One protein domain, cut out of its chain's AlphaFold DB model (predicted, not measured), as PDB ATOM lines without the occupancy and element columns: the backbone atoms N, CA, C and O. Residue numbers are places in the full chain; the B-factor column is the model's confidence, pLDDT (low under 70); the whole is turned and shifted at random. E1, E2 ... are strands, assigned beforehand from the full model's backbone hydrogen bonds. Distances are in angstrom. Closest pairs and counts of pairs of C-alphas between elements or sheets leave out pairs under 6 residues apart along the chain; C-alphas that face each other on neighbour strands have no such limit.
ATOM      1  N   HIS A 100      66.803 -34.548 -10.530       29.67
ATOM      2  CA  HIS A 100      66.550 -33.170 -10.108       29.67
ATOM      3  C   HIS A 100      65.064 -32.881 -10.309       29.67
ATOM      4  O   HIS A 100      64.569 -32.952 -11.431       29.67
ATOM      5  N   TYR A 101      64.369 -32.582  -9.214       32.44
ATOM      6  CA  TYR A 101      62.979 -32.151  -9.215       32.44
ATOM      7  C   TYR A 101      62.926 -30.657  -8.893       32.44
ATOM      8  O   TYR A 101      63.493 -30.202  -7.898       32.44
ATOM      9  N   SER A 102      62.235 -29.879  -9.720       30.72
ATOM     10  CA  SER A 102      61.811 -28.529  -9.355       30.72
ATOM     11  C   SER A 102      60.316 -28.390  -9.609       30.72
ATOM     12  O   SER A 102      59.795 -28.800 -10.646       30.72
ATOM     13  N   GLN A 103      59.620 -27.855  -8.608       31.17
ATOM     14  CA  GLN A 103      58.217 -27.486  -8.705       31.17
ATOM     15  C   GLN A 103      58.169 -26.079  -9.305       31.17
ATOM     16  O   GLN A 103      58.470 -25.103  -8.614       31.17
ATOM     17  N   SER A 104      57.854 -25.960 -10.593       30.66
ATOM     18  CA  SER A 104      57.478 -24.665 -11.161       30.66
ATOM     19  C   SER A 104      56.063 -24.321 -10.701       30.66
ATOM     20  O   SER A 104      55.217 -25.196 -10.536       30.66
ATOM     21  N   GLY A 105      55.832 -23.046 -10.386       33.50
ATOM     22  CA  GLY A 105      54.562 -22.576  -9.842       33.50
ATOM     23  C   GLY A 105      53.384 -22.919 -10.756       33.50
ATOM     24  O   GLY A 105      53.471 -22.719 -11.964       33.50
ATOM     25  N   SER A 106      52.283 -23.338 -10.122       33.84
ATOM     26  CA  SER A 106      51.002 -23.845 -10.663       33.84
ATOM     27  C   SER A 106      50.938 -25.370 -10.879       33.84
ATOM     28  O   SER A 106      51.719 -25.951 -11.613       33.84
ATOM     29  N   PHE A 107      49.972 -26.014 -10.210       33.72
ATOM     30  CA  PHE A 107      49.453 -27.369 -10.489       33.72
ATOM     31  C   PHE A 107      50.396 -28.583 -10.462       33.72
ATOM     32  O   PHE A 107      50.153 -29.567 -11.147       33.72
ATOM     33  N   GLY A 108      51.395 -28.609  -9.577       31.31
ATOM     34  CA  GLY A 108      52.090 -29.872  -9.280       31.31
ATOM     35  C   GLY A 108      52.792 -30.496 -10.492       31.31
ATOM     36  O   GLY A 108      53.027 -31.703 -10.503       31.31
ATOM     37  N   GLU A 109      53.132 -29.686 -11.494       31.23
ATOM     38  CA  GLU A 109      54.018 -30.094 -12.571       31.23
ATOM     39  C   GLU A 109      55.436 -30.251 -12.011       31.23
ATOM     40  O   GLU A 109      56.009 -29.339 -11.405       31.23
ATOM     41  N   PHE A 110      55.994 -31.448 -12.182       34.00
ATOM     42  CA  PHE A 110      57.363 -31.764 -11.799       34.00
ATOM     43  C   PHE A 110      58.208 -31.821 -13.064       34.00
ATOM     44  O   PHE A 110      58.012 -32.696 -13.906       34.00
ATOM     45  N   THR A 111      59.181 -30.918 -13.192       33.00
ATOM     46  CA  THR A 111      60.206 -31.073 -14.228       33.00
ATOM     47  C   THR A 111      61.244 -32.066 -13.720       33.00
ATOM     48  O   THR A 111      61.851 -31.838 -12.672       33.00
ATOM     49  N   VAL A 112      61.424 -33.173 -14.444       35.56
ATOM     50  CA  VAL A 112      62.480 -34.152 -14.179       35.56
ATOM     51  C   VAL A 112      63.538 -34.017 -15.260       35.56
ATOM     52  O   VAL A 112      63.285 -34.327 -16.421       35.56
ATOM     53  N   THR A 113      64.724 -33.562 -14.871       33.81
ATOM     54  CA  THR A 113      65.876 -33.508 -15.774       33.81
ATOM     55  C   THR A 113      66.763 -34.715 -15.509       33.81
ATOM     56  O   THR A 113      67.290 -34.873 -14.405       33.81
ATOM     57  N   ASP A 114      66.917 -35.567 -16.519       37.03
ATOM     58  CA  ASP A 114      67.903 -36.641 -16.504       37.03
ATOM     59  C   ASP A 114      69.300 -36.082 -16.752       37.03
ATOM     60  O   ASP A 114      69.516 -35.348 -17.713       37.03
ATOM     61  N   THR A 115      70.275 -36.465 -15.937       33.06
ATOM     62  CA  THR A 115      71.681 -36.120 -16.187       33.06
ATOM     63  C   THR A 115      72.356 -37.059 -17.193       33.06
ATOM     64  O   THR A 115      73.530 -36.869 -17.500       33.06
ATOM     65  N   LEU A 116      71.653 -38.095 -17.666       35.34
ATOM     66  CA  LEU A 116      72.119 -39.075 -18.653       35.34
ATOM     67  C   LEU A 116      71.447 -38.926 -20.036       35.34
ATOM     68  O   LEU A 116      71.686 -39.762 -20.906       35.34
ATOM     69  N   ASP A 117      70.637 -37.881 -20.249       42.22
ATOM     70  CA  ASP A 117      69.918 -37.587 -21.503       42.22
ATOM     71  C   ASP A 117      68.947 -38.694 -21.999       42.22
ATOM     72  O   ASP A 117      68.597 -38.723 -23.186       42.22
ATOM     73  N   TYR A 118      68.466 -39.611 -21.141       39.22
ATOM     74  CA  TYR A 118      67.417 -40.569 -21.535       39.22
ATOM     75  C   TYR A 118      66.041 -39.904 -21.629       39.22
ATOM     76  O   TYR A 118      65.263 -40.247 -22.521       39.22
ATOM     77  N   PHE A 119      65.776 -38.936 -20.748       45.84
ATOM     78  CA  PHE A 119      64.588 -38.079 -20.760       45.84
ATOM     79  C   PHE A 119      64.984 -36.731 -21.367       45.84
ATOM     80  O   PHE A 119      65.603 -35.885 -20.723       45.84
ATOM     81  N   LYS A 120      64.725 -36.584 -22.666       45.25
ATOM     82  CA  LYS A 120      65.235 -35.498 -23.510       45.25
ATOM     83  C   LYS A 120      64.378 -34.235 -23.439       45.25
ATOM     84  O   LYS A 120      64.824 -33.195 -23.927       45.25
ATOM     85  N   LYS A 121      63.150 -34.302 -22.911       47.94
ATOM     86  CA  LYS A 121      62.197 -33.183 -22.913       47.94
ATOM     87  C   LYS A 121      61.367 -33.096 -21.622       47.94
ATOM     88  O   LYS A 121      61.042 -34.118 -21.018       47.94
ATOM     89  N   PRO A 122      60.951 -31.879 -21.222       40.69
ATOM     90  CA  PRO A 122      59.898 -31.700 -20.225       40.69
ATOM     91  C   PRO A 122      58.644 -32.515 -20.582       40.69
ATOM     92  O   PRO A 122      58.213 -32.534 -21.737       40.69
ATOM     93  N   GLY A 123      58.073 -33.204 -19.593       48.88
ATOM     94  CA  GLY A 123      56.910 -34.077 -19.778       48.88
ATOM     95  C   GLY A 123      57.224 -35.509 -20.222       48.88
ATOM     96  O   GLY A 123      56.290 -36.288 -20.382       48.88
ATOM     97  N   ASP A 124      58.504 -35.880 -20.368       51.31
ATOM     98  CA  ASP A 124      58.930 -37.278 -20.545       51.31
ATOM     99  C   ASP A 124      58.676 -38.131 -19.297       51.31
ATOM    100  O   ASP A 124      58.747 -39.351 -19.370       51.31
ATOM    101  N   ILE A 125      58.399 -37.503 -18.150       54.72
ATOM    102  CA  ILE A 125      57.967 -38.152 -16.915       54.72
ATOM    103  C   ILE A 125      56.787 -37.364 -16.351       54.72
ATOM    104  O   ILE A 125      56.865 -36.143 -16.229       54.72
ATOM    105  N   ALA A 126      55.728 -38.062 -15.949       57.69
ATOM    106  CA  ALA A 126      54.595 -37.475 -15.239       57.69
ATOM    107  C   ALA A 126      54.320 -38.247 -13.949       57.69
ATOM    108  O   ALA A 126      54.306 -39.479 -13.947       57.69
ATOM    109  N   LEU A 127      54.101 -37.529 -12.847       53.31
ATOM    110  CA  LEU A 127      53.847 -38.096 -11.522       53.31
ATOM    111  C   LEU A 127      52.415 -37.780 -11.097       53.31
ATOM    112  O   LEU A 127      51.976 -36.638 -11.166       53.31
ATOM    113  N   PHE A 128      51.701 -38.784 -10.606       55.00
ATOM    114  CA  PHE A 128      50.319 -38.652 -10.168       55.00
ATOM    115  C   PHE A 128      50.095 -39.388  -8.855       55.00
ATOM    116  O   PHE A 128      50.547 -40.517  -8.675       55.00
ATOM    117  N   ARG A 129      49.352 -38.785  -7.927       49.62
ATOM    118  CA  ARG A 129      49.025 -39.408  -6.644       49.62
ATOM    119  C   ARG A 129      47.518 -39.495  -6.462       49.62
ATOM    120  O   ARG A 129      46.834 -38.479  -6.468       49.62
ATOM    121  N   LYS A 130      47.019 -40.703  -6.187       47.84
ATOM    122  CA  LYS A 130      45.623 -40.947  -5.803       47.84
ATOM    123  C   LYS A 130      45.572 -41.575  -4.418       47.84
ATOM    124  O   LYS A 130      45.914 -42.744  -4.235       47.84
ATOM    125  N   GLY A 131      45.155 -40.791  -3.426       51.38
ATOM    126  CA  GLY A 131      45.202 -41.208  -2.026       51.38
ATOM    127  C   GLY A 131      46.630 -41.576  -1.607       51.38
ATOM    128  O   GLY A 131      47.526 -40.731  -1.607       51.38
ATOM    129  N   GLN A 132      46.850 -42.847  -1.264       43.88
ATOM    130  CA  GLN A 132      48.169 -43.370  -0.877       43.88
ATOM    131  C   GLN A 132      48.954 -44.016  -2.029       43.88
ATOM    132  O   GLN A 132      50.084 -44.440  -1.818       43.88
ATOM    133  N   VAL A 133      48.383 -44.097  -3.235       43.81
ATOM    134  CA  VAL A 133      49.025 -44.757  -4.379       43.81
ATOM    135  C   VAL A 133      49.678 -43.716  -5.287       43.81
ATOM    136  O   VAL A 133      49.023 -42.761  -5.711       43.81
ATOM    137  N   LEU A 134      50.968 -43.910  -5.574       51.03
ATOM    138  CA  LEU A 134      51.732 -43.133  -6.548       51.03
ATOM    139  C   LEU A 134      51.727 -43.862  -7.897       51.03
ATOM    140  O   LEU A 134      52.038 -45.051  -7.972       51.03
ATOM    141  N   TYR A 135      51.402 -43.125  -8.948       53.81
ATOM    142  CA  TYR A 135      51.500 -43.537 -10.337       53.81
ATOM    143  C   TYR A 135      52.523 -42.650 -11.031       53.81
ATOM    144  O   TYR A 135      52.610 -41.454 -10.751       53.81
ATOM    145  N   TYR A 136      53.290 -43.228 -11.943       57.69
ATOM    146  CA  TYR A 136      54.205 -42.470 -12.774       57.69
ATOM    147  C   TYR A 136      54.198 -42.988 -14.204       57.69
ATOM    148  O   TYR A 136      54.131 -44.197 -14.450       57.69
ATOM    149  N   PHE A 137      54.267 -42.050 -15.134       64.94
ATOM    150  CA  PHE A 137      54.427 -42.303 -16.553       64.94
ATOM    151  C   PHE A 137      55.812 -41.863 -16.976       64.94
ATOM    152  O   PHE A 137      56.322 -40.887 -16.427       64.94
ATOM    153  N   TYR A 138      56.406 -42.560 -17.938       64.19
ATOM    154  CA  TYR A 138      57.609 -42.064 -18.585       64.19
ATOM    155  C   TYR A 138      57.781 -42.569 -20.011       64.19
ATOM    156  O   TYR A 138      57.408 -43.706 -20.317       64.19
ATOM    157  N   SER A 139      58.390 -41.750 -20.863       63.88
ATOM    158  CA  SER A 139      58.796 -42.117 -22.216       63.88
ATOM    159  C   SER A 139      60.307 -42.085 -22.387       63.88
ATOM    160  O   SER A 139      60.994 -41.247 -21.816       63.88
ATOM    161  N   TYR A 140      60.843 -43.001 -23.190       63.91
ATOM    162  CA  TYR A 140      62.232 -42.927 -23.644       63.91
ATOM    163  C   TYR A 140      62.384 -43.556 -25.027       63.91
ATOM    164  O   TYR A 140      61.555 -44.360 -25.461       63.91
ATOM    165  N   GLN A 141      63.466 -43.192 -25.710       65.75
ATOM    166  CA  GLN A 141      63.866 -43.801 -26.972       65.75
ATOM    167  C   GLN A 141      64.895 -44.899 -26.709       65.75
ATOM    168  O   GLN A 141      65.962 -44.632 -26.150       65.75
ATOM    169  N   ASP A 142      64.593 -46.134 -27.101       60.44
ATOM    170  CA  ASP A 142      65.524 -47.241 -26.925       60.44
ATOM    171  C   ASP A 142      66.675 -47.216 -27.949       60.44
ATOM    172  O   ASP A 142      66.739 -46.385 -28.857       60.44
ATOM    173  N   LYS A 143      67.620 -48.150 -27.800       55.56
ATOM    174  CA  LYS A 143      68.815 -48.242 -28.655       55.56
ATOM    175  C   LYS A 143      68.525 -48.495 -30.142       55.56
ATOM    176  O   LYS A 143      69.414 -48.283 -30.962       55.56
ATOM    177  N   ASN A 144      67.333 -48.983 -30.484       62.03
ATOM    178  CA  ASN A 144      66.912 -49.192 -31.867       62.03
ATOM    179  C   ASN A 144      66.258 -47.931 -32.456       62.03
ATOM    180  O   ASN A 144      65.945 -47.905 -33.643       62.03
ATOM    181  N   GLY A 145      66.082 -46.882 -31.646       64.06
ATOM    182  CA  GLY A 145      65.390 -45.659 -32.029       64.06
ATOM    183  C   GLY A 145      63.881 -45.710 -31.786       64.06
ATOM    184  O   GLY A 145      63.205 -44.728 -32.109       64.06
ATOM    185  N   ASP A 146      63.368 -46.798 -31.202       69.38
ATOM    186  CA  ASP A 146      61.947 -46.977 -30.919       69.38
ATOM    187  C   ASP A 146      61.569 -46.239 -29.634       69.38
ATOM    188  O   ASP A 146      62.189 -46.418 -28.581       69.38
ATOM    189  N   TRP A 147      60.534 -45.406 -29.713       73.62
ATOM    190  CA  TRP A 147      59.981 -44.727 -28.549       73.62
ATOM    191  C   TRP A 147      59.027 -45.651 -27.799       73.62
ATOM    192  O   TRP A 147      58.221 -46.360 -28.400       73.62
ATOM    193  N   LYS A 148      59.118 -45.633 -26.471       68.94
ATOM    194  CA  LYS A 148      58.274 -46.432 -25.582       68.94
ATOM    195  C   LYS A 148      57.679 -45.556 -24.502       68.94
ATOM    196  O   LYS A 148      58.369 -44.673 -23.999       68.94
ATOM    197  N   LEU A 149      56.442 -45.854 -24.124       71.31
ATOM    198  CA  LEU A 149      55.741 -45.236 -23.009       71.31
ATOM    199  C   LEU A 149      55.444 -46.293 -21.943       71.31
ATOM    200  O   LEU A 149      54.945 -47.377 -22.245       71.31
ATOM    201  N   PHE A 150      55.732 -45.961 -20.691       64.69
ATOM    202  CA  PHE A 150      55.544 -46.843 -19.548       64.69
ATOM    203  C   PHE A 150      54.645 -46.204 -18.502       64.69
ATOM    204  O   PHE A 150      54.699 -44.996 -18.286       64.69
ATOM    205  N   ARG A 151      53.891 -47.042 -17.786       69.25
ATOM    206  CA  ARG A 151      53.163 -46.685 -16.564       69.25
ATOM    207  C   ARG A 151      53.574 -47.620 -15.439       69.25
ATOM    208  O   ARG A 151      53.353 -48.824 -15.539       69.25
ATOM    209  N   ASN A 152      54.155 -47.097 -14.365       61.72
ATOM    210  CA  ASN A 152      54.665 -47.903 -13.246       61.72
ATOM    211  C   ASN A 152      55.596 -49.052 -13.702       61.72
ATOM    212  O   ASN A 152      55.555 -50.150 -13.148       61.72
ATOM    213  N   GLY A 153      56.387 -48.824 -14.757       52.94
ATOM    214  CA  GLY A 153      57.267 -49.831 -15.367       52.94
ATOM    215  C   GLY A 153      56.577 -50.832 -16.308       52.94
ATOM    216  O   GLY A 153      57.253 -51.679 -16.887       52.94
ATOM    217  N   ILE A 154      55.259 -50.737 -16.502       61.25
ATOM    218  CA  ILE A 154      54.505 -51.541 -17.473       61.25
ATOM    219  C   ILE A 154      54.552 -50.846 -18.834       61.25
ATOM    220  O   ILE A 154      54.155 -49.689 -18.941       61.25
ATOM    221  N   ASP A 155      55.018 -51.558 -19.860       71.19
ATOM    222  CA  ASP A 155      55.025 -51.091 -21.250       71.19
ATOM    223  C   ASP A 155      53.589 -50.950 -21.777       71.19
ATOM    224  O   ASP A 155      52.830 -51.926 -21.804       71.19
ATOM    225  N   LEU A 156      53.222 -49.737 -22.196       77.00
ATOM    226  CA  LEU A 156      51.901 -49.416 -22.741       77.00
ATOM    227  C   LEU A 156      51.776 -49.748 -24.237       77.00
ATOM    228  O   LEU A 156      50.683 -49.669 -24.792       77.00
ATOM    229  N   LYS A 157      52.865 -50.181 -24.887       80.25
ATOM    230  CA  LYS A 157      52.919 -50.613 -26.294       80.25
ATOM    231  C   LYS A 157      52.427 -49.554 -27.285       80.25
ATOM    232  O   LYS A 157      51.874 -49.893 -28.335       80.25
ATOM    233  N   THR A 158      52.658 -48.286 -26.957       79.81
ATOM    234  CA  THR A 158      52.485 -47.155 -27.873       79.81
ATOM    235  C   THR A 158      53.358 -47.350 -29.105       79.81
ATOM    236  O   THR A 158      54.460 -47.897 -29.015       79.81
ATOM    237  N   ARG A 159      52.870 -46.922 -30.267       82.62
ATOM    238  CA  ARG A 159      53.619 -47.009 -31.528       82.62
ATOM    239  C   ARG A 159      54.183 -45.666 -31.954       82.62
ATOM    240  O   ARG A 159      54.891 -45.622 -32.943       82.62
ATOM    241  N   GLU A 160      53.848 -44.598 -31.252       88.75
ATOM    242  CA  GLU A 160      54.135 -43.209 -31.574       88.75
ATOM    243  C   GLU A 160      55.611 -42.863 -31.342       88.75
ATOM    244  O   GLU A 160      56.332 -43.561 -30.631       88.75
ATOM    245  N   ARG A 161      56.075 -41.763 -31.945       86.00
ATOM    246  CA  ARG A 161      57.455 -41.275 -31.815       86.00
ATOM    247  C   ARG A 161      57.488 -39.871 -31.230       86.00
ATOM    248  O   ARG A 161      56.519 -39.128 -31.351       86.00
ATOM    249  N   ASP A 162      58.633 -39.479 -30.679       84.69
ATOM    250  CA  ASP A 162      58.831 -38.155 -30.076       84.69
ATOM    251  C   ASP A 162      57.750 -37.841 -29.013       84.69
ATOM    252  O   ASP A 162      57.212 -36.731 -28.971       84.69
ATOM    253  N   ILE A 163      57.406 -38.848 -28.197       80.94
ATOM    254  CA  ILE A 163      56.416 -38.755 -27.114       80.94
ATOM    255  C   ILE A 163      56.921 -37.755 -26.069       80.94
ATOM    256  O   ILE A 163      58.058 -37.878 -25.626       80.94
ATOM    257  N   HIS A 164      56.093 -36.774 -25.710       77.69
ATOM    258  CA  HIS A 164      56.365 -35.756 -24.689       77.69
ATOM    259  C   HIS A 164      55.042 -35.194 -24.131       77.69
ATOM    260  O   HIS A 164      53.965 -35.508 -24.643       77.69
ATOM    261  N   LEU A 165      55.117 -34.357 -23.087       78.06
ATOM    262  CA  LEU A 165      53.948 -33.786 -22.392       78.06
ATOM    263  C   LEU A 165      52.923 -34.851 -21.989       78.06
ATOM    264  O   LEU A 165      51.767 -34.812 -22.402       78.06
ATOM    265  N   ILE A 166      53.360 -35.843 -21.219       80.38
ATOM    266  CA  ILE A 166      52.458 -36.873 -20.715       80.38
ATOM    267  C   ILE A 166      51.602 -36.274 -19.598       80.38
ATOM    268  O   ILE A 166      52.129 -35.738 -18.625       80.38
ATOM    269  N   HIS A 167      50.286 -36.411 -19.717       81.94
ATOM    270  CA  HIS A 167      49.326 -35.896 -18.755       81.94
ATOM    271  C   HIS A 167      48.412 -37.012 -18.233       81.94
ATOM    272  O   HIS A 167      47.663 -37.618 -19.008       81.94
ATOM    273  N   PRO A 168      48.459 -37.330 -16.930       76.06
ATOM    274  CA  PRO A 168      47.566 -38.312 -16.332       76.06
ATOM    275  C   PRO A 168      46.140 -37.750 -16.257       76.06
ATOM    276  O   PRO A 168      45.939 -36.643 -15.768       76.06
ATOM    277  N   LEU A 169      45.141 -38.525 -16.690       76.75
ATOM    278  CA  LEU A 169      43.737 -38.100 -16.650       76.75
ATOM    279  C   LEU A 169      43.041 -38.624 -15.388       76.75
ATOM    280  O   LEU A 169      42.682 -37.860 -14.498       76.75
ATOM    281  N   HIS A 170      42.869 -39.947 -15.295       70.50
ATOM    282  CA  HIS A 170      42.256 -40.648 -14.157       70.50
ATOM    283  C   HIS A 170      42.414 -42.167 -14.303       70.50
ATOM    284  O   HIS A 170      42.563 -42.610 -15.431       70.50
ATOM    285  N   GLU A 171      42.333 -42.912 -13.188       64.62
ATOM    286  CA  GLU A 171      42.254 -44.385 -12.956       64.62
ATOM    287  C   GLU A 171      43.036 -45.375 -13.832       64.62
ATOM    288  O   GLU A 171      43.517 -46.362 -13.296       64.62
ATOM    289  N   GLU A 172      43.229 -45.111 -15.112       70.69
ATOM    290  CA  GLU A 172      44.056 -45.862 -16.047       70.69
ATOM    291  C   GLU A 172      44.384 -45.084 -17.335       70.69
ATOM    292  O   GLU A 172      45.225 -45.535 -18.112       70.69
ATOM    293  N   HIS A 173      43.776 -43.913 -17.519       81.81
ATOM    294  CA  HIS A 173      43.790 -43.119 -18.731       81.81
ATOM    295  C   HIS A 173      44.828 -42.004 -18.685       81.81
ATOM    296  O   HIS A 173      45.085 -41.390 -17.639       81.81
ATOM    297  N   TYR A 174      45.394 -41.717 -19.845       84.44
ATOM    298  CA  TYR A 174      46.445 -40.731 -20.014       84.44
ATOM    299  C   TYR A 174      46.348 -40.069 -21.386       84.44
ATOM    300  O   TYR A 174      45.968 -40.682 -22.385       84.44
ATOM    301  N   ALA A 175      46.729 -38.802 -21.422       89.12
ATOM    302  CA  ALA A 175      46.924 -38.048 -22.642       89.12
ATOM    303  C   ALA A 175      48.416 -37.788 -22.848       89.12
ATOM    304  O   ALA A 175      49.188 -37.744 -21.893       89.12
ATOM    305  N   TYR A 176      48.840 -37.639 -24.094       88.38
ATOM    306  CA  TYR A 176      50.214 -37.273 -24.411       88.38
ATOM    307  C   TYR A 176      50.303 -36.633 -25.791       88.38
ATOM    308  O   TYR A 176      49.458 -36.854 -26.662       88.38
ATOM    309  N   SER A 177      51.352 -35.843 -25.996       91.56
ATOM    310  CA  SER A 177      51.701 -35.296 -27.302       91.56
ATOM    311  C   SER A 177      52.748 -36.181 -27.966       91.56
ATOM    312  O   SER A 177      53.778 -36.513 -27.377       91.56
ATOM    313  N   ALA A 178      52.517 -36.571 -29.213       92.19
ATOM    314  CA  ALA A 178      53.498 -37.337 -29.974       92.19
ATOM    315  C   ALA A 178      53.342 -37.109 -31.472       92.19
ATOM    316  O   ALA A 178      52.328 -36.596 -31.947       92.19
ATOM    317  N   LYS A 179      54.350 -37.514 -32.241       91.88
ATOM    318  CA  LYS A 179      54.213 -37.648 -33.690       91.88
ATOM    319  C   LYS A 179      53.759 -39.055 -34.033       91.88
ATOM    320  O   LYS A 179      54.172 -40.034 -33.406       91.88
ATOM    321  N   ALA A 180      52.974 -39.166 -35.097       87.56
ATOM    322  CA  ALA A 180      52.633 -40.468 -35.642       87.56
ATOM    323  C   ALA A 180      53.896 -41.209 -36.110       87.56
ATOM    324  O   ALA A 180      54.806 -40.621 -36.709       87.56
ATOM    325  N   ALA A 181      53.946 -42.515 -35.857       81.62
ATOM    326  CA  ALA A 181      54.981 -43.361 -36.426       81.62
ATOM    327  C   ALA A 181      54.650 -43.792 -37.861       81.62
ATOM    328  O   ALA A 181      53.474 -43.876 -38.222       81.62
ATOM    329  N   PRO A 182      55.670 -44.144 -38.667       68.06
ATOM    330  CA  PRO A 182      55.485 -44.583 -40.052       68.06
ATOM    331  C   PRO A 182      54.573 -45.807 -40.218       68.06
ATOM    332  O   PRO A 182      54.036 -46.035 -41.294       68.06
ATOM    333  N   THR A 183      54.418 -46.610 -39.164       66.31
ATOM    334  CA  THR A 183      53.611 -47.838 -39.145       66.31
ATOM    335  C   THR A 183      52.196 -47.629 -38.597       66.31
ATOM    336  O   THR A 183      51.470 -48.608 -38.407       66.31
ATOM    337  N   ASN A 184      51.787 -46.386 -38.320       62.72
ATOM    338  CA  ASN A 184      50.443 -46.098 -37.831       62.72
ATOM    339  C   ASN A 184      49.397 -46.383 -38.930       62.72
ATOM    340  O   ASN A 184      49.519 -45.921 -40.063       62.72
ATOM    341  N   SER A 185      48.352 -47.143 -38.589       56.34
ATOM    342  CA  SER A 185      47.261 -47.541 -39.489       56.34
ATOM    343  C   SER A 185      46.373 -46.384 -39.960       56.34
ATOM    344  O   SER A 185      45.582 -46.571 -40.880       56.34
ATOM    345  N   ALA A 186      46.480 -45.207 -39.339       65.44
ATOM    346  CA  ALA A 186      45.588 -44.073 -39.564       65.44
ATOM    347  C   ALA A 186      46.051 -43.067 -40.647       65.44
ATOM    348  O   ALA A 186      45.417 -42.028 -40.799       65.44
ATOM    349  N   ASN A 187      47.118 -43.347 -41.415       77.00
ATOM    350  CA  ASN A 187      47.662 -42.437 -42.451       77.00
ATOM    351  C   ASN A 187      47.924 -40.998 -41.950       77.00
ATOM    352  O   ASN A 187      47.723 -40.027 -42.678       77.00
ATOM    353  N   LEU A 188      48.357 -40.855 -40.697       85.88
ATOM    354  CA  LEU A 188      48.665 -39.554 -40.105       85.88
ATOM    355  C   LEU A 188      49.989 -38.996 -40.650       85.88
ATOM    356  O   LEU A 188      50.937 -39.744 -40.902       85.88
ATOM    357  N   ASP A 189      50.077 -37.671 -40.781       87.44
ATOM    358  CA  ASP A 189      51.326 -36.986 -41.122       87.44
ATOM    359  C   ASP A 189      52.380 -37.234 -40.036       87.44
ATOM    360  O   ASP A 189      52.280 -36.736 -38.919       87.44
ATOM    361  N   THR A 190      53.422 -37.989 -40.377       89.00
ATOM    362  CA  THR A 190      54.493 -38.349 -39.438       89.00
ATOM    363  C   THR A 190      55.363 -37.166 -39.002       89.00
ATOM    364  O   THR A 190      56.158 -37.320 -38.073       89.00
ATOM    365  N   SER A 191      55.274 -36.006 -39.659       90.50
ATOM    366  CA  SER A 191      56.051 -34.805 -39.327       90.50
ATOM    367  C   SER A 191      55.382 -33.910 -38.278       90.50
ATOM    368  O   SER A 191      56.085 -33.163 -37.593       90.50
ATOM    369  N   ALA A 192      54.067 -34.043 -38.106       92.88
ATOM    370  CA  ALA A 192      53.256 -33.235 -37.207       92.88
ATOM    371  C   ALA A 192      53.042 -33.904 -35.843       92.88
ATOM    372  O   ALA A 192      53.103 -35.131 -35.712       92.88
ATOM    373  N   TYR A 193      52.761 -33.083 -34.834       93.62
ATOM    374  CA  TYR A 193      52.316 -33.538 -33.523       93.62
ATOM    375  C   TYR A 193      50.799 -33.708 -33.477       93.62
ATOM    376  O   TYR A 193      50.050 -32.996 -34.149       93.62
ATOM    377  N   TYR A 194      50.365 -34.649 -32.648       94.00
ATOM    378  CA  TYR A 194      48.972 -34.952 -32.364       94.00
ATOM    379  C   TYR A 194      48.793 -35.118 -30.860       94.00
ATOM    380  O   TYR A 194      49.711 -35.549 -30.156       94.00
ATOM    381  N   LEU A 195      47.590 -34.802 -30.391       92.56
ATOM    382  CA  LEU A 195      47.127 -35.159 -29.060       92.56
ATOM    383  C   LEU A 195      46.606 -36.594 -29.108       92.56
ATOM    384  O   LEU A 195      45.635 -36.871 -29.817       92.56
ATOM    385  N   PHE A 196      47.233 -37.482 -28.346       91.75
ATOM    386  CA  PHE A 196      46.778 -38.852 -28.157       91.75
ATOM    387  C   PHE A 196      46.130 -39.015 -26.788       91.75
ATOM    388  O   PHE A 196      46.614 -38.460 -25.803       91.75
ATOM    389  N   VAL A 197      45.070 -39.815 -26.725       89.38
ATOM    390  CA  VAL A 197      44.437 -40.275 -25.484       89.38
ATOM    391  C   VAL A 197      44.389 -41.792 -25.549       89.38
ATOM    392  O   VAL A 197      43.839 -42.348 -26.494       89.38
ATOM    393  N   ASP A 198      45.059 -42.462 -24.614       87.56
ATOM    394  CA  ASP A 198      45.153 -43.931 -24.545       87.56
ATOM    395  C   ASP A 198      45.590 -44.622 -25.852       87.56
ATOM    396  O   ASP A 198      45.221 -45.758 -26.140       87.56
ATOM    397  N   GLY A 199      46.417 -43.939 -26.651       86.31
ATOM    398  CA  GLY A 199      46.902 -44.447 -27.940       86.31
ATOM    399  C   GLY A 199      46.044 -44.067 -29.147       86.31
ATOM    400  O   GLY A 199      46.456 -44.317 -30.278       86.31
ATOM    401  N   GLU A 200      44.902 -43.414 -28.946       88.31
ATOM    402  CA  GLU A 200      44.059 -42.914 -30.031       88.31
ATOM    403  C   GLU A 200      44.349 -41.441 -30.317       88.31
ATOM    404  O   GLU A 200      44.404 -40.613 -29.408       88.31
ATOM    405  N   ALA A 201      44.556 -41.099 -31.592       90.44
ATOM    406  CA  ALA A 201      44.767 -39.716 -32.006       90.44
ATOM    407  C   ALA A 201      43.439 -38.947 -31.944       90.44
ATOM    408  O   ALA A 201      42.535 -39.199 -32.740       90.44
ATOM    409  N   MET A 202      43.346 -37.987 -31.027       89.44
ATOM    410  CA  MET A 202      42.135 -37.199 -30.792       89.44
ATOM    411  C   MET A 202      42.133 -35.881 -31.559       89.44
ATOM    412  O   MET A 202      41.073 -35.402 -31.961       89.44
ATOM    413  N   ALA A 203      43.307 -35.274 -31.756       90.12
ATOM    414  CA  ALA A 203      43.422 -34.009 -32.469       90.12
ATOM    415  C   ALA A 203      44.794 -33.810 -33.122       90.12
ATOM    416  O   ALA A 203      45.814 -34.293 -32.629       90.12
ATOM    417  N   GLY A 204      44.803 -33.064 -34.225       90.69
ATOM    418  CA  GLY A 204      45.972 -32.716 -35.033       90.69
ATOM    419  C   GLY A 204      45.587 -32.617 -36.513       90.69
ATOM    420  O   GLY A 204      44.417 -32.816 -36.849       90.69
ATOM    421  N   PRO A 205      46.535 -32.322 -37.417       93.44
ATOM    422  CA  PRO A 205      47.971 -32.132 -37.185       93.44
ATOM    423  C   PRO A 205      48.331 -30.765 -36.579       93.44
ATOM    424  O   PRO A 205      47.752 -29.743 -36.943       93.44
ATOM    425  N   PHE A 206      49.352 -30.738 -35.718       94.31
ATOM    426  CA  PHE A 206      49.903 -29.522 -35.107       94.31
ATOM    427  C   PHE A 206      51.410 -29.386 -35.338       94.31
ATOM    428  O   PHE A 206      52.131 -30.373 -35.498       94.31
ATOM    429  N   LEU A 207      51.901 -28.148 -35.307       94.94
ATOM    430  CA  LEU A 207      53.336 -27.855 -35.302       94.94
ATOM    431  C   LEU A 207      53.961 -28.135 -33.932       94.94
ATOM    432  O   LEU A 207      55.126 -28.519 -33.858       94.94
ATOM    433  N   GLU A 208      53.191 -27.930 -32.866       91.81
ATOM    434  CA  GLU A 208      53.616 -28.060 -31.475       91.81
ATOM    435  C   GLU A 208      52.386 -28.198 -30.567       91.81
ATOM    436  O   GLU A 208      51.319 -27.670 -30.888       91.81
ATOM    437  N   ILE A 209      52.547 -28.883 -29.437       90.19
ATOM    438  CA  ILE A 209      51.625 -28.859 -28.298       90.19
ATOM    439  C   ILE A 209      52.471 -28.464 -27.091       90.19
ATOM    440  O   ILE A 209      53.578 -28.981 -26.961       90.19
ATOM    441  N   THR A 210      51.990 -27.551 -26.248       85.94
ATOM    442  CA  THR A 210      52.764 -27.024 -25.105       85.94
ATOM    443  C   THR A 210      52.135 -27.295 -23.749       85.94
ATOM    444  O   THR A 210      52.827 -27.216 -22.743       85.94
ATOM    445  N   GLU A 211      50.844 -27.613 -23.708       86.12
ATOM    446  CA  GLU A 211      50.111 -27.857 -22.467       86.12
ATOM    447  C   GLU A 211      48.986 -28.856 -22.743       86.12
ATOM    448  O   GLU A 211      48.338 -28.777 -23.792       86.12
ATOM    449  N   ILE A 212      48.752 -29.776 -21.808       86.00
ATOM    450  CA  ILE A 212      47.573 -30.644 -21.766       86.00
ATOM    451  C   ILE A 212      46.942 -30.456 -20.390       86.00
ATOM    452  O   ILE A 212      47.632 -30.473 -19.379       86.00
ATOM    453  N   SER A 213      45.630 -30.272 -20.357       82.81
ATOM    454  CA  SER A 213      44.868 -30.043 -19.133       82.81
ATOM    455  C   SER A 213      43.534 -30.776 -19.229       82.81
ATOM    456  O   SER A 213      43.036 -31.028 -20.330       82.81
ATOM    457  N   ASN A 214      42.951 -31.151 -18.094       81.38
ATOM    458  CA  ASN A 214      41.677 -31.862 -18.060       81.38
ATOM    459  C   ASN A 214      40.747 -31.343 -16.965       81.38
ATOM    460  O   ASN A 214      41.189 -30.883 -15.912       81.38
ATOM    461  N   SER A 215      39.441 -31.488 -17.193       78.50
ATOM    462  CA  SER A 215      38.441 -31.297 -16.148       78.50
ATOM    463  C   SER A 215      38.566 -32.388 -15.084       78.50
ATOM    464  O   SER A 215      38.725 -33.574 -15.390       78.50
ATOM    465  N   MET A 216      38.417 -31.975 -13.825       66.38
ATOM    466  CA  MET A 216      38.372 -32.852 -12.655       66.38
ATOM    467  C   MET A 216      37.072 -33.667 -12.551       66.38
ATOM    468  O   MET A 216      37.009 -34.593 -11.747       66.38
ATOM    469  N   VAL A 217      36.030 -33.315 -13.316       65.44
ATOM    470  CA  VAL A 217      34.668 -33.849 -13.127       65.44
ATOM    471  C   VAL A 217      34.301 -34.902 -14.173       65.44
ATOM    472  O   VAL A 217      33.751 -35.943 -13.825       65.44
ATOM    473  N   ASN A 218      34.610 -34.663 -15.448       60.12
ATOM    474  CA  ASN A 218      34.068 -35.446 -16.564       60.12
ATOM    475  C   ASN A 218      35.088 -35.773 -17.665       60.12
ATOM    476  O   ASN A 218      34.692 -36.200 -18.746       60.12
ATOM    477  N   LEU A 219      36.388 -35.613 -17.390       66.06
ATOM    478  CA  LEU A 219      37.468 -36.023 -18.302       66.06
ATOM    479  C   LEU A 219      37.484 -35.274 -19.628       66.06
ATOM    480  O   LEU A 219      38.087 -35.744 -20.588       66.06
ATOM    481  N   SER A 220      36.847 -34.107 -19.692       80.00
ATOM    482  CA  SER A 220      37.072 -33.183 -20.793       80.00
ATOM    483  C   SER A 220      38.558 -32.840 -20.847       80.00
ATOM    484  O   SER A 220      39.154 -32.531 -19.816       80.00
ATOM    485  N   ILE A 221      39.158 -32.910 -22.034       85.62
ATOM    486  CA  ILE A 221      40.586 -32.649 -22.248       85.62
ATOM    487  C   ILE A 221      40.719 -31.412 -23.119       85.62
ATOM    488  O   ILE A 221      40.009 -31.257 -24.117       85.62
ATOM    489  N   SER A 222      41.660 -30.557 -22.745       87.88
ATOM    490  CA  SER A 222      42.132 -29.442 -23.545       87.88
ATOM    491  C   SER A 222      43.627 -29.562 -23.803       87.88
ATOM    492  O   SER A 222      44.371 -30.009 -22.931       87.88
ATOM    493  N   ALA A 223      44.079 -29.074 -24.950       90.25
ATOM    494  CA  ALA A 223      45.493 -28.871 -25.224       90.25
ATOM    495  C   ALA A 223      45.742 -27.489 -25.833       90.25
ATOM    496  O   ALA A 223      44.948 -27.024 -26.653       90.25
ATOM    497  N   ILE A 224      46.857 -26.854 -25.471       91.62
ATOM    498  CA  ILE A 224      47.359 -25.687 -26.202       91.62
ATOM    499  C   ILE A 224      48.227 -26.194 -27.341       91.62
ATOM    500  O   ILE A 224      49.261 -26.825 -27.113       91.62
ATOM    501  N   ALA A 225      47.800 -25.911 -28.567       93.75
ATOM    502  CA  ALA A 225      48.459 -26.377 -29.773       93.75
ATOM    503  C   ALA A 225      48.720 -25.230 -30.749       93.75
ATOM    504  O   ALA A 225      47.933 -24.291 -30.885       93.75
ATOM    505  N   LYS A 226      49.836 -25.327 -31.468       94.69
ATOM    506  CA  LYS A 226      50.240 -24.369 -32.492       94.69
ATOM    507  C   LYS A 226      49.970 -24.923 -33.882       94.69
ATOM    508  O   LYS A 226      50.356 -26.047 -34.207       94.69
ATOM    509  N   THR A 227      49.373 -24.101 -34.730       93.56
ATOM    510  CA  THR A 227      49.208 -24.354 -36.168       93.56
ATOM    511  C   THR A 227      49.991 -23.314 -36.973       93.56
ATOM    512  O   THR A 227      50.649 -22.441 -36.403       93.56
ATOM    513  N   ALA A 228      49.918 -23.385 -38.304       92.31
ATOM    514  CA  ALA A 228      50.473 -22.346 -39.171       92.31
ATOM    515  C   ALA A 228      49.790 -20.976 -38.977       92.31
ATOM    516  O   ALA A 228      50.444 -19.951 -39.144       92.31
ATOM    517  N   ASP A 229      48.512 -20.969 -38.584       91.44
ATOM    518  CA  ASP A 229      47.692 -19.756 -38.482       91.44
ATOM    519  C   ASP A 229      47.756 -19.092 -37.098       91.44
ATOM    520  O   ASP A 229      47.319 -17.955 -36.934       91.44
ATOM    521  N   GLY A 230      48.286 -19.787 -36.088       92.62
ATOM    522  CA  GLY A 230      48.395 -19.278 -34.721       92.62
ATOM    523  C   GLY A 230      48.229 -20.355 -33.654       92.62
ATOM    524  O   GLY A 230      48.267 -21.558 -33.937       92.62
ATOM    525  N   TRP A 231      48.052 -19.904 -32.415       93.81
ATOM    526  CA  TRP A 231      47.778 -20.753 -31.258       93.81
ATOM    527  C   TRP A 231      46.290 -21.044 -31.126       93.81
ATOM    528  O   TRP A 231      45.450 -20.192 -31.407       93.81
ATOM    529  N   TYR A 232      45.983 -22.253 -30.682       91.38
ATOM    530  CA  TYR A 232      44.631 -22.725 -30.448       91.38
ATOM    531  C   TYR A 232      44.570 -23.444 -29.111       91.38
ATOM    532  O   TYR A 232      45.508 -24.146 -28.727       91.38
ATOM    533  N   ILE A 233      43.426 -23.332 -28.448       89.88
ATOM    534  CA  ILE A 233      43.038 -24.275 -27.406       89.88
ATOM    535  C   ILE A 233      42.102 -25.282 -28.041       89.88
ATOM    536  O   ILE A 233      41.017 -24.952 -28.518       89.88
ATOM    537  N   VAL A 234      42.570 -26.516 -28.078       87.12
ATOM    538  CA  VAL A 234      41.857 -27.646 -28.644       87.12
ATOM    539  C   VAL A 234      41.143 -28.333 -27.504       87.12
ATOM    540  O   VAL A 234      41.787 -28.944 -26.661       87.12
ATOM    541  N   VAL A 235      39.822 -28.232 -27.481       82.88
ATOM    542  CA  VAL A 235      38.959 -29.050 -26.629       82.88
ATOM    543  C   VAL A 235      38.476 -30.202 -27.501       82.88
ATOM    544  O   VAL A 235      38.173 -29.984 -28.669       82.88
ATOM    545  N   VAL A 236      38.429 -31.439 -27.013       66.75
ATOM    546  CA  VAL A 236      38.001 -32.578 -27.853       66.75
ATOM    547  C   VAL A 236      36.641 -32.273 -28.519       66.75
ATOM    548  O   VAL A 236      35.623 -32.166 -27.842       66.75
ATOM    549  N   GLY A 237      36.641 -32.085 -29.847       62.75
ATOM    550  CA  GLY A 237      35.468 -31.700 -30.650       62.75
ATOM    551  C   GLY A 237      35.331 -30.211 -31.026       62.75
ATOM    552  O   GLY A 237      34.470 -29.891 -31.844       62.75
ATOM    553  N   ALA A 238      36.163 -29.302 -30.501       71.00
ATOM    554  CA  ALA A 238      36.138 -27.867 -30.817       71.00
ATOM    555  C   ALA A 238      37.527 -27.197 -30.711       71.00
ATOM    556  O   ALA A 238      38.364 -27.564 -29.894       71.00
ATOM    557  N   GLY A 239      37.773 -26.166 -31.522       79.50
ATOM    558  CA  GLY A 239      38.990 -25.352 -31.449       79.50
ATOM    559  C   GLY A 239      38.664 -23.895 -31.133       79.50
ATOM    560  O   GLY A 239      37.799 -23.309 -31.779       79.50
ATOM    561  N   ILE A 240      39.369 -23.311 -30.165       84.50
ATOM    562  CA  ILE A 240      39.280 -21.893 -29.807       84.50
ATOM    563  C   ILE A 240      40.550 -21.206 -30.314       84.50
ATOM    564  O   ILE A 240      41.640 -21.466 -29.806       84.50
ATOM    565  N   GLY A 241      40.416 -20.362 -31.334       85.56
ATOM    566  CA  GLY A 241      41.522 -19.659 -31.991       85.56
ATOM    567  C   GLY A 241      41.160 -19.240 -33.424       85.56
ATOM    568  O   GLY A 241      39.994 -19.369 -33.809       85.56
ATOM    569  N   PRO A 242      42.124 -18.756 -34.228       90.62
ATOM    570  CA  PRO A 242      43.541 -18.572 -33.896       90.62
ATOM    571  C   PRO A 242      43.788 -17.416 -32.919       90.62
ATOM    572  O   PRO A 242      43.052 -16.432 -32.895       90.62
ATOM    573  N   MET A 243      44.859 -17.534 -32.139       90.88
ATOM    574  CA  MET A 243      45.349 -16.541 -31.179       90.88
ATOM    575  C   MET A 243      46.840 -16.251 -31.401       90.88
ATOM    576  O   MET A 243      47.587 -17.114 -31.867       90.88
ATOM    577  N   GLU A 244      47.299 -15.055 -31.022       91.94
ATOM    578  CA  GLU A 244      48.723 -14.680 -31.092       91.94
ATOM    579  C   GLU A 244      49.575 -15.439 -30.054       91.94
ATOM    580  O   GLU A 244      50.725 -15.789 -30.318       91.94
ATOM    581  N   GLY A 245      48.985 -15.771 -28.904       90.94
ATOM    582  CA  GLY A 245      49.581 -16.602 -27.857       90.94
ATOM    583  C   GLY A 245      48.505 -17.251 -26.991       90.94
ATOM    584  O   GLY A 245      47.388 -16.738 -26.924       90.94
ATOM    585  N   ALA A 246      48.830 -18.365 -26.338       87.25
ATOM    586  CA  ALA A 246      47.950 -19.052 -25.392       87.25
ATOM    587  C   ALA A 246      48.775 -19.691 -24.263       87.25
ATOM    588  O   ALA A 246      49.845 -20.239 -24.535       87.25
ATOM    589  N   ARG A 247      48.302 -19.605 -23.014       84.12
ATOM    590  CA  ARG A 247      48.890 -20.269 -21.832       84.12
ATOM    591  C   ARG A 247      47.873 -20.398 -20.691       84.12
ATOM    592  O   ARG A 247      46.845 -19.716 -20.723       84.12
ATOM    593  N   ASN A 248      48.220 -21.168 -19.657       76.88
ATOM    594  CA  ASN A 248      47.527 -21.205 -18.363       76.88
ATOM    595  C   ASN A 248      46.046 -21.597 -18.501       76.88
ATOM    596  O   ASN A 248      45.151 -20.784 -18.243       76.88
ATOM    597  N   VAL A 249      45.783 -22.831 -18.941       79.31
ATOM    598  CA  VAL A 249      44.420 -23.332 -19.154       79.31
ATOM    599  C   VAL A 249      43.872 -23.971 -17.881       79.31
ATOM    600  O   VAL A 249      44.348 -25.012 -17.423       79.31
ATOM    601  N   PHE A 250      42.804 -23.386 -17.336       78.50
ATOM    602  CA  PHE A 250      42.141 -23.888 -16.130       78.50
ATOM    603  C   PHE A 250      40.710 -24.316 -16.416       78.50
ATOM    604  O   PHE A 250      39.938 -23.571 -17.018       78.50
ATOM    605  N   TRP A 251      40.344 -25.497 -15.929       78.75
ATOM    606  CA  TRP A 251      38.981 -26.005 -15.992       78.75
ATOM    607  C   TRP A 251      38.182 -25.605 -14.752       78.75
ATOM    608  O   TRP A 251      38.633 -25.788 -13.620       78.75
ATOM    609  N   PHE A 252      36.959 -25.129 -14.971       77.25
ATOM    610  CA  PHE A 252      35.965 -24.874 -13.936       77.25
ATOM    611  C   PHE A 252      34.758 -25.777 -14.176       77.25
ATOM    612  O   PHE A 252      33.999 -25.605 -15.129       77.25
ATOM    613  N   GLY A 253      34.591 -26.772 -13.306       74.62
ATOM    614  CA  GLY A 253      33.566 -27.794 -13.490       74.62
ATOM    615  C   GLY A 253      33.757 -28.566 -14.797       74.62
ATOM    616  O   GLY A 253      34.868 -28.958 -15.150       74.62
ATOM    617  N   GLU A 254      32.657 -28.813 -15.500       73.31
ATOM    618  CA  GLU A 254      32.593 -29.746 -16.630       73.31
ATOM    619  C   GLU A 254      32.877 -29.132 -18.006       73.31
ATOM    620  O   GLU A 254      33.305 -29.843 -18.919       73.31
ATOM    621  N   SER A 255      32.585 -27.842 -18.181       75.25
ATOM    622  CA  SER A 255      32.429 -27.230 -19.509       75.25
ATOM    623  C   SER A 255      32.933 -25.790 -19.611       75.25
ATOM    624  O   SER A 255      32.841 -25.194 -20.688       75.25
ATOM    625  N   ALA A 256      33.456 -25.230 -18.517       80.19
ATOM    626  CA  ALA A 256      34.033 -23.897 -18.501       80.19
ATOM    627  C   ALA A 256      35.559 -23.979 -18.431       80.19
ATOM    628  O   ALA A 256      36.124 -24.742 -17.644       80.19
ATOM    629  N   ILE A 257      36.220 -23.180 -19.259       83.81
ATOM    630  CA  ILE A 257      37.676 -23.124 -19.357       83.81
ATOM    631  C   ILE A 257      38.095 -21.666 -19.308       83.81
ATOM    632  O   ILE A 257      37.549 -20.853 -20.048       83.81
ATOM    633  N   THR A 258      39.095 -21.324 -18.506       84.25
ATOM    634  CA  THR A 258      39.808 -20.058 -18.688       84.25
ATOM    635  C   THR A 258      41.137 -20.275 -19.359       84.25
ATOM    636  O   THR A 258      41.775 -21.304 -19.158       84.25
ATOM    637  N   LEU A 259      41.577 -19.258 -20.080       82.44
ATOM    638  CA  LEU A 259      42.885 -19.214 -20.702       82.44
ATOM    639  C   LEU A 259      43.454 -17.801 -20.652       82.44
ATOM    640  O   LEU A 259      42.701 -16.828 -20.603       82.44
ATOM    641  N   GLU A 260      44.771 -17.679 -20.740       85.75
ATOM    642  CA  GLU A 260      45.415 -16.410 -21.053       85.75
ATOM    643  C   GLU A 260      45.814 -16.383 -22.525       85.75
ATOM    644  O   GLU A 260      46.445 -17.314 -23.025       85.75
ATOM    645  N   THR A 261      45.466 -15.305 -23.226       89.56
ATOM    646  CA  THR A 261      45.828 -15.092 -24.631       89.56
ATOM    647  C   THR A 261      46.357 -13.688 -24.871       89.56
ATOM    648  O   THR A 261      46.055 -12.769 -24.111       89.56
ATOM    649  N   ILE A 262      47.148 -13.521 -25.931       88.94
ATOM    650  CA  ILE A 262      47.613 -12.208 -26.368       88.94
ATOM    651  C   ILE A 262      46.543 -11.570 -27.258       88.94
ATOM    652  O   ILE A 262      46.160 -12.128 -28.287       88.94
ATOM    653  N   TYR A 263      46.095 -10.379 -26.873       82.56
ATOM    654  CA  TYR A 263      45.234  -9.522 -27.679       82.56
ATOM    655  C   TYR A 263      45.795  -8.098 -27.645       82.56
ATOM    656  O   TYR A 263      46.084  -7.561 -26.581       82.56
ATOM    657  N   ASN A 264      46.008  -7.495 -28.818       86.38
ATOM    658  CA  ASN A 264      46.667  -6.188 -28.967       86.38
ATOM    659  C   ASN A 264      48.031  -6.075 -28.247       86.38
ATOM    660  O   ASN A 264      48.387  -5.009 -27.749       86.38
ATOM    661  N   GLY A 265      48.804  -7.166 -28.211       90.38
ATOM    662  CA  GLY A 265      50.127  -7.204 -27.581       90.38
ATOM    663  C   GLY A 265      50.122  -7.329 -26.052       90.38
ATOM    664  O   GLY A 265      51.197  -7.363 -25.454       90.38
ATOM    665  N   GLU A 266      48.954  -7.433 -25.414       89.56
ATOM    666  CA  GLU A 266      48.817  -7.628 -23.968       89.56
ATOM    667  C   GLU A 266      48.178  -8.983 -23.649       89.56
ATOM    668  O   GLU A 266      47.422  -9.536 -24.447       89.56
ATOM    669  N   TRP A 267      48.501  -9.545 -22.481       85.06
ATOM    670  CA  TRP A 267      47.884 -10.784 -22.009       85.06
ATOM    671  C   TRP A 267      46.524 -10.492 -21.381       85.06
ATOM    672  O   TRP A 267      46.411  -9.678 -20.468       85.06
ATOM    673  N   HIS A 268      45.508 -11.218 -21.831       82.44
ATOM    674  CA  HIS A 268      44.147 -11.146 -21.322       82.44
ATOM    675  C   HIS A 268      43.667 -12.525 -20.896       82.44
ATOM    676  O   HIS A 268      43.902 -13.513 -21.592       82.44
ATOM    677  N   THR A 269      42.937 -12.581 -19.785       84.75
ATOM    678  CA  THR A 269      42.197 -13.780 -19.395       84.75
ATOM    679  C   THR A 269      40.865 -13.819 -20.132       84.75
ATOM    680  O   THR A 269      40.052 -12.896 -20.037       84.75
ATOM    681  N   LEU A 270      40.612 -14.920 -20.828       83.06
ATOM    682  CA  LEU A 270      39.306 -15.218 -21.391       83.06
ATOM    683  C   LEU A 270      38.683 -16.420 -20.687       83.06
ATOM    684  O   LEU A 270      39.383 -17.334 -20.260       83.06
ATOM    685  N   LEU A 271      37.359 -16.408 -20.598       84.50
ATOM    686  CA  LEU A 271      36.515 -17.506 -20.155       84.50
ATOM    687  C   LEU A 271      35.760 -18.041 -21.370       84.50
ATOM    688  O   LEU A 271      35.057 -17.297 -22.049       84.50
ATOM    689  N   TYR A 272      35.899 -19.328 -21.639       81.69
ATOM    690  CA  TYR A 272      35.070 -20.059 -22.577       81.69
ATOM    691  C   TYR A 272      34.028 -20.868 -21.820       81.69
ATOM    692  O   TYR A 272      34.366 -21.625 -20.909       81.69
ATOM    693  N   THR A 273      32.773 -20.765 -22.246       78.81
ATOM    694  CA  THR A 273      31.713 -21.695 -21.849       78.81
ATOM    695  C   THR A 273      30.992 -22.191 -23.094       78.81
ATOM    696  O   THR A 273      30.832 -21.450 -24.064       78.81
ATOM    697  N   SER A 274      30.530 -23.440 -23.075       73.19
ATOM    698  CA  SER A 274      29.764 -23.992 -24.204       73.19
ATOM    699  C   SER A 274      28.465 -23.225 -24.504       73.19
ATOM    700  O   SER A 274      28.046 -23.176 -25.657       73.19
ATOM    701  N   GLU A 275      27.855 -22.598 -23.493       74.44
ATOM    702  CA  GLU A 275      26.585 -21.872 -23.624       74.44
ATOM    703  C   GLU A 275      26.765 -20.451 -24.166       74.44
ATOM    704  O   GLU A 275      25.999 -20.018 -25.025       74.44
ATOM    705  N   ASN A 276      27.787 -19.729 -23.693       70.94
ATOM    706  CA  ASN A 276      27.948 -18.302 -23.981       70.94
ATOM    707  C   ASN A 276      29.157 -17.975 -24.873       70.94
ATOM    708  O   ASN A 276      29.404 -16.808 -25.177       70.94
ATOM    709  N   GLY A 277      29.918 -18.985 -25.300       77.38
ATOM    710  CA  GLY A 277      31.120 -18.801 -26.106       77.38
ATOM    711  C   GLY A 277      32.248 -18.115 -25.331       77.38
ATOM    712  O   GLY A 277      32.442 -18.371 -24.141       77.38
ATOM    713  N   MET A 278      33.022 -17.276 -26.026       78.56
ATOM    714  CA  MET A 278      34.162 -16.558 -25.447       78.56
ATOM    715  C   MET A 278      33.741 -15.263 -24.755       78.56
ATOM    716  O   MET A 278      33.100 -14.399 -25.351       78.56
ATOM    717  N   GLN A 279      34.198 -15.096 -23.520       76.12
ATOM    718  CA  GLN A 279      33.926 -13.962 -22.647       76.12
ATOM    719  C   GLN A 279      35.227 -13.437 -22.027       76.12
ATOM    720  O   GLN A 279      36.182 -14.187 -21.836       76.12
ATOM    721  N   ILE A 280      35.277 -12.149 -21.677       74.00
ATOM    722  CA  ILE A 280      36.395 -11.591 -20.898       74.00
ATOM    723  C   ILE A 280      36.145 -11.899 -19.422       74.00
ATOM    724  O   ILE A 280      35.121 -11.485 -18.872       74.00
ATOM    725  N   GLY A 281      37.068 -12.616 -18.787       72.06
ATOM    726  CA  GLY A 281      36.984 -12.990 -17.376       72.06
ATOM    727  C   GLY A 281      38.098 -12.353 -16.550       72.06
ATOM    728  O   GLY A 281      39.123 -11.944 -17.084       72.06
ATOM    729  N   ASN A 282      37.912 -12.291 -15.234       73.81
ATOM    730  CA  ASN A 282      38.978 -11.993 -14.279       73.81
ATOM    731  C   ASN A 282      39.183 -13.198 -13.365       73.81
ATOM    732  O   ASN A 282      38.231 -13.653 -12.727       73.81
ATOM    733  N   LEU A 283      40.415 -13.707 -13.290       75.06
ATOM    734  CA  LEU A 283      40.750 -14.783 -12.359       75.06
ATOM    735  C   LEU A 283      40.607 -14.294 -10.914       75.06
ATOM    736  O   LEU A 283      41.083 -13.220 -10.548       75.06
ATOM    737  N   ILE A 284      39.976 -15.115 -10.085       73.81
ATOM    738  CA  ILE A 284      39.919 -14.949  -8.637       73.81
ATOM    739  C   ILE A 284      41.085 -15.752  -8.074       73.81
ATOM    740  O   ILE A 284      41.084 -16.981  -8.145       73.81
ATOM    741  N   ILE A 285      42.088 -15.057  -7.545       73.94
ATOM    742  CA  ILE A 285      43.297 -15.667  -6.990       73.94
ATOM    743  C   ILE A 285      43.299 -15.445  -5.478       73.94
ATOM    744  O   ILE A 285      43.241 -14.305  -5.019       73.94
ATOM    745  N   GLU A 286      43.393 -16.526  -4.708       68.50
ATOM    746  CA  GLU A 286      43.494 -16.501  -3.245       68.50
ATOM    747  C   GLU A 286      44.692 -17.349  -2.820       68.50
ATOM    748  O   GLU A 286      44.841 -18.490  -3.263       68.50
ATOM    749  N   ASP A 287      45.571 -16.779  -1.994       77.06
ATOM    750  CA  ASP A 287      46.821 -17.409  -1.541       77.06
ATOM    751  C   ASP A 287      47.711 -17.936  -2.685       77.06
ATOM    752  O   ASP A 287      48.393 -18.952  -2.560       77.06
ATOM    753  N   GLY A 288      47.700 -17.244  -3.830       62.59
ATOM    754  CA  GLY A 288      48.477 -17.623  -5.015       62.59
ATOM    755  C   GLY A 288      47.899 -18.798  -5.813       62.59
ATOM    756  O   GLY A 288      48.517 -19.218  -6.788       62.59
ATOM    757  N   ALA A 289      46.724 -19.309  -5.440       61.22
ATOM    758  CA  ALA A 289      45.994 -20.324  -6.190       61.22
ATOM    759  C   ALA A 289      44.782 -19.712  -6.904       61.22
ATOM    760  O   ALA A 289      44.079 -18.866  -6.346       61.22
ATOM    761  N   VAL A 290      44.505 -20.166  -8.128       68.12
ATOM    762  CA  VAL A 290      43.270 -19.819  -8.844       68.12
ATOM    763  C   VAL A 290      42.094 -20.502  -8.136       68.12
ATOM    764  O   VAL A 290      42.051 -21.726  -8.052       68.12
ATOM    765  N   ARG A 291      41.162 -19.708  -7.597       75.88
ATOM    766  CA  ARG A 291      39.943 -20.158  -6.894       75.88
ATOM    767  C   ARG A 291      38.679 -20.023  -7.720       75.88
ATOM    768  O   ARG A 291      37.640 -20.571  -7.363       75.88
ATOM    769  N   GLY A 292      38.741 -19.257  -8.796       73.56
ATOM    770  CA  GLY A 292      37.571 -18.971  -9.595       73.56
ATOM    771  C   GLY A 292      37.853 -18.045 -10.758       73.56
ATOM    772  O   GLY A 292      38.973 -17.572 -10.949       73.56
ATOM    773  N   VAL A 293      36.797 -17.733 -11.489       78.12
ATOM    774  CA  VAL A 293      36.752 -16.671 -12.484       78.12
ATOM    775  C   VAL A 293      35.434 -15.922 -12.353       78.12
ATOM    776  O   VAL A 293      34.371 -16.521 -12.176       78.12
ATOM    777  N   ALA A 294      35.524 -14.598 -12.415       78.88
ATOM    778  CA  ALA A 294      34.386 -13.695 -12.438       78.88
ATOM    779  C   ALA A 294      34.205 -13.116 -13.843       78.88
ATOM    780  O   ALA A 294      35.171 -12.648 -14.455       78.88
ATOM    781  N   HIS A 295      32.970 -13.094 -14.335       81.75
ATOM    782  CA  HIS A 295      32.612 -12.479 -15.609       81.75
ATOM    783  C   HIS A 295      31.348 -11.629 -15.459       81.75
ATOM    784  O   HIS A 295      30.390 -12.048 -14.824       81.75
ATOM    785  N   PHE A 296      31.336 -10.434 -16.052       76.12
ATOM    786  CA  PHE A 296      30.141  -9.594 -16.106       76.12
ATOM    787  C   PHE A 296      29.390  -9.827 -17.418       76.12
ATOM    788  O   PHE A 296      29.872  -9.426 -18.478       76.12
ATOM    789  N   ASN A 297      28.197 -10.417 -17.340       73.75
ATOM    790  CA  ASN A 297      27.385 -10.784 -18.506       73.75
ATOM    791  C   ASN A 297      26.518  -9.630 -19.058       73.75
ATOM    792  O   ASN A 297      25.740  -9.826 -19.988       73.75
ATOM    793  N   GLY A 298      26.650  -8.424 -18.495       73.06
ATOM    794  CA  GLY A 298      25.848  -7.246 -18.843       73.06
ATOM    795  C   GLY A 298      24.762  -6.909 -17.817       73.06
ATOM    796  O   GLY A 298      24.381  -5.743 -17.713       73.06
ATOM    797  N   GLU A 299      24.322  -7.884 -17.019       79.25
ATOM    798  CA  GLU A 299      23.291  -7.709 -15.984       79.25
ATOM    799  C   GLU A 299      23.796  -8.086 -14.586       79.25
ATOM    800  O   GLU A 299      23.495  -7.402 -13.605       79.25
ATOM    801  N   ALA A 300      24.600  -9.145 -14.493       79.75
ATOM    802  CA  ALA A 300      25.145  -9.681 -13.256       79.75
ATOM    803  C   ALA A 300      26.618 -10.084 -13.414       79.75
ATOM    804  O   ALA A 300      27.155 -10.173 -14.521       79.75
ATOM    805  N   ILE A 301      27.277 -10.303 -12.276       79.81
ATOM    806  CA  ILE A 301      28.594 -10.939 -12.228       79.81
ATOM    807  C   ILE A 301      28.375 -12.426 -11.964       79.81
ATOM    808  O   ILE A 301      27.929 -12.799 -10.878       79.81
ATOM    809  N   ASP A 302      28.723 -13.250 -12.942       80.06
ATOM    810  CA  ASP A 302      28.756 -14.698 -12.818       80.06
ATOM    811  C   ASP A 302      30.093 -15.122 -12.203       80.06
ATOM    812  O   ASP A 302      31.158 -14.620 -12.580       80.06
ATOM    813  N   LEU A 303      30.032 -16.045 -11.244       81.56
ATOM    814  CA  LEU A 303      31.194 -16.594 -10.549       81.56
ATOM    815  C   LEU A 303      31.277 -18.095 -10.808       81.56
ATOM    816  O   LEU A 303      30.378 -18.847 -10.433       81.56
ATOM    817  N   TYR A 304      32.391 -18.530 -11.385       77.06
ATOM    818  CA  TYR A 304      32.730 -19.939 -11.539       77.06
ATOM    819  C   TYR A 304      33.858 -20.237 -10.565       77.06
ATOM    820  O   TYR A 304      34.940 -19.675 -10.702       77.06
ATOM    821  N   LEU A 305      33.610 -21.064  -9.555       77.25
ATOM    822  CA  LEU A 305      34.592 -21.377  -8.516       77.25
ATOM    823  C   LEU A 305      35.170 -22.778  -8.729       77.25
ATOM    824  O   LEU A 305      34.473 -23.683  -9.191       77.25
ATOM    825  N   THR A 306      36.444 -22.960  -8.386       67.00
ATOM    826  CA  THR A 306      37.047 -24.291  -8.256       67.00
ATOM    827  C   THR A 306      36.423 -24.992  -7.048       67.00
ATOM    828  O   THR A 306      36.334 -24.370  -5.988       67.00
TER     829      THR A 306
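AT A GLANCE: This is residues 100 to 306 of the 307 residues of an uncharacterized protein of Candidatus Marinimicrobia bacterium (UniProt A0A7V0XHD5). Five antiparallel sheets form a stack of sheets, face to face in turn, along an open arc in chain order: E3 to E5, E6 to E9, E10 to E13, E14 to E17 and E18 to E20, the last crossed on the one before. The hairpin E1 and E2 lies by E3, near one end of the arc. The printed part has 207 residues with twenty named strands, E1 to E20, and no named helix: all strand. It is compact, with a radius of gyration of the C-alphas of 17.8 A, and only just elongated, spanning 62 by 41 by 30 A.

HOW THE PARTS SIT: Start at E1, residues 100 to 103, and find its hairpin with E2, residues 110 to 113, where N 111 and O 102 are within hydrogen-bond range at 3.4 A. The closest C-alphas of E2 and E3, residues 125 to 130, are those of Val 112 and Ile 125, 6.6 A apart. E3, E4, residues 133 to 141, and E5, residues 147 to 151, make a meander, each strand the antiparallel neighbour of the one before, with N 128 and O 135 at 2.8 A. The next meander is E6, residues 161 to 170, E7, 173 to 179, E8, 193 to 197, and E9, 200 to 206, with N 175 and O 167 at 2.8 A; the closest C-alphas of E3 and E6 are those of Ala 126 and Ile 166, 5.9 A apart. Then find the meander E10, residues 208 to 214, E11, 221 to 226, E12, 231 to 235, and E13, 238 to 243, with N 222 and O 213 at 2.8 A; its strands stand at 15 degrees to those of the sheet before. The meander E14, residues 246 to 252, E15, 256 to 263, E16, 266 to 273, and E17, 277 to 280, has N 258 and O 250 at 2.8 A. E17 runs on into E18, residues 282 to 286, at 65 degrees; E18, E19, residues 289 to 296, and E20, 301 to 305, make the last meander, with N 284 and O 292 at 2.8 A and its strands at 85 degrees to those of the sheet it faces.

IN THESE COORDINATES: Find C-alpha 100 at (66.550, -33.170, -10.108), where E1 begins. E4 measures 27.0 A; E6, 23.3 A long, bends by 65 degrees at residue 165. E20 ends at C-alpha 305, (34.592, -21.377, -8.516).

THE WHOLE: The printed part has no cut. The links E2 to E3 and E7 to E8 are long. Mean pLDDT of the printed part is 72.8; residues 100 to 146 are among those under 70.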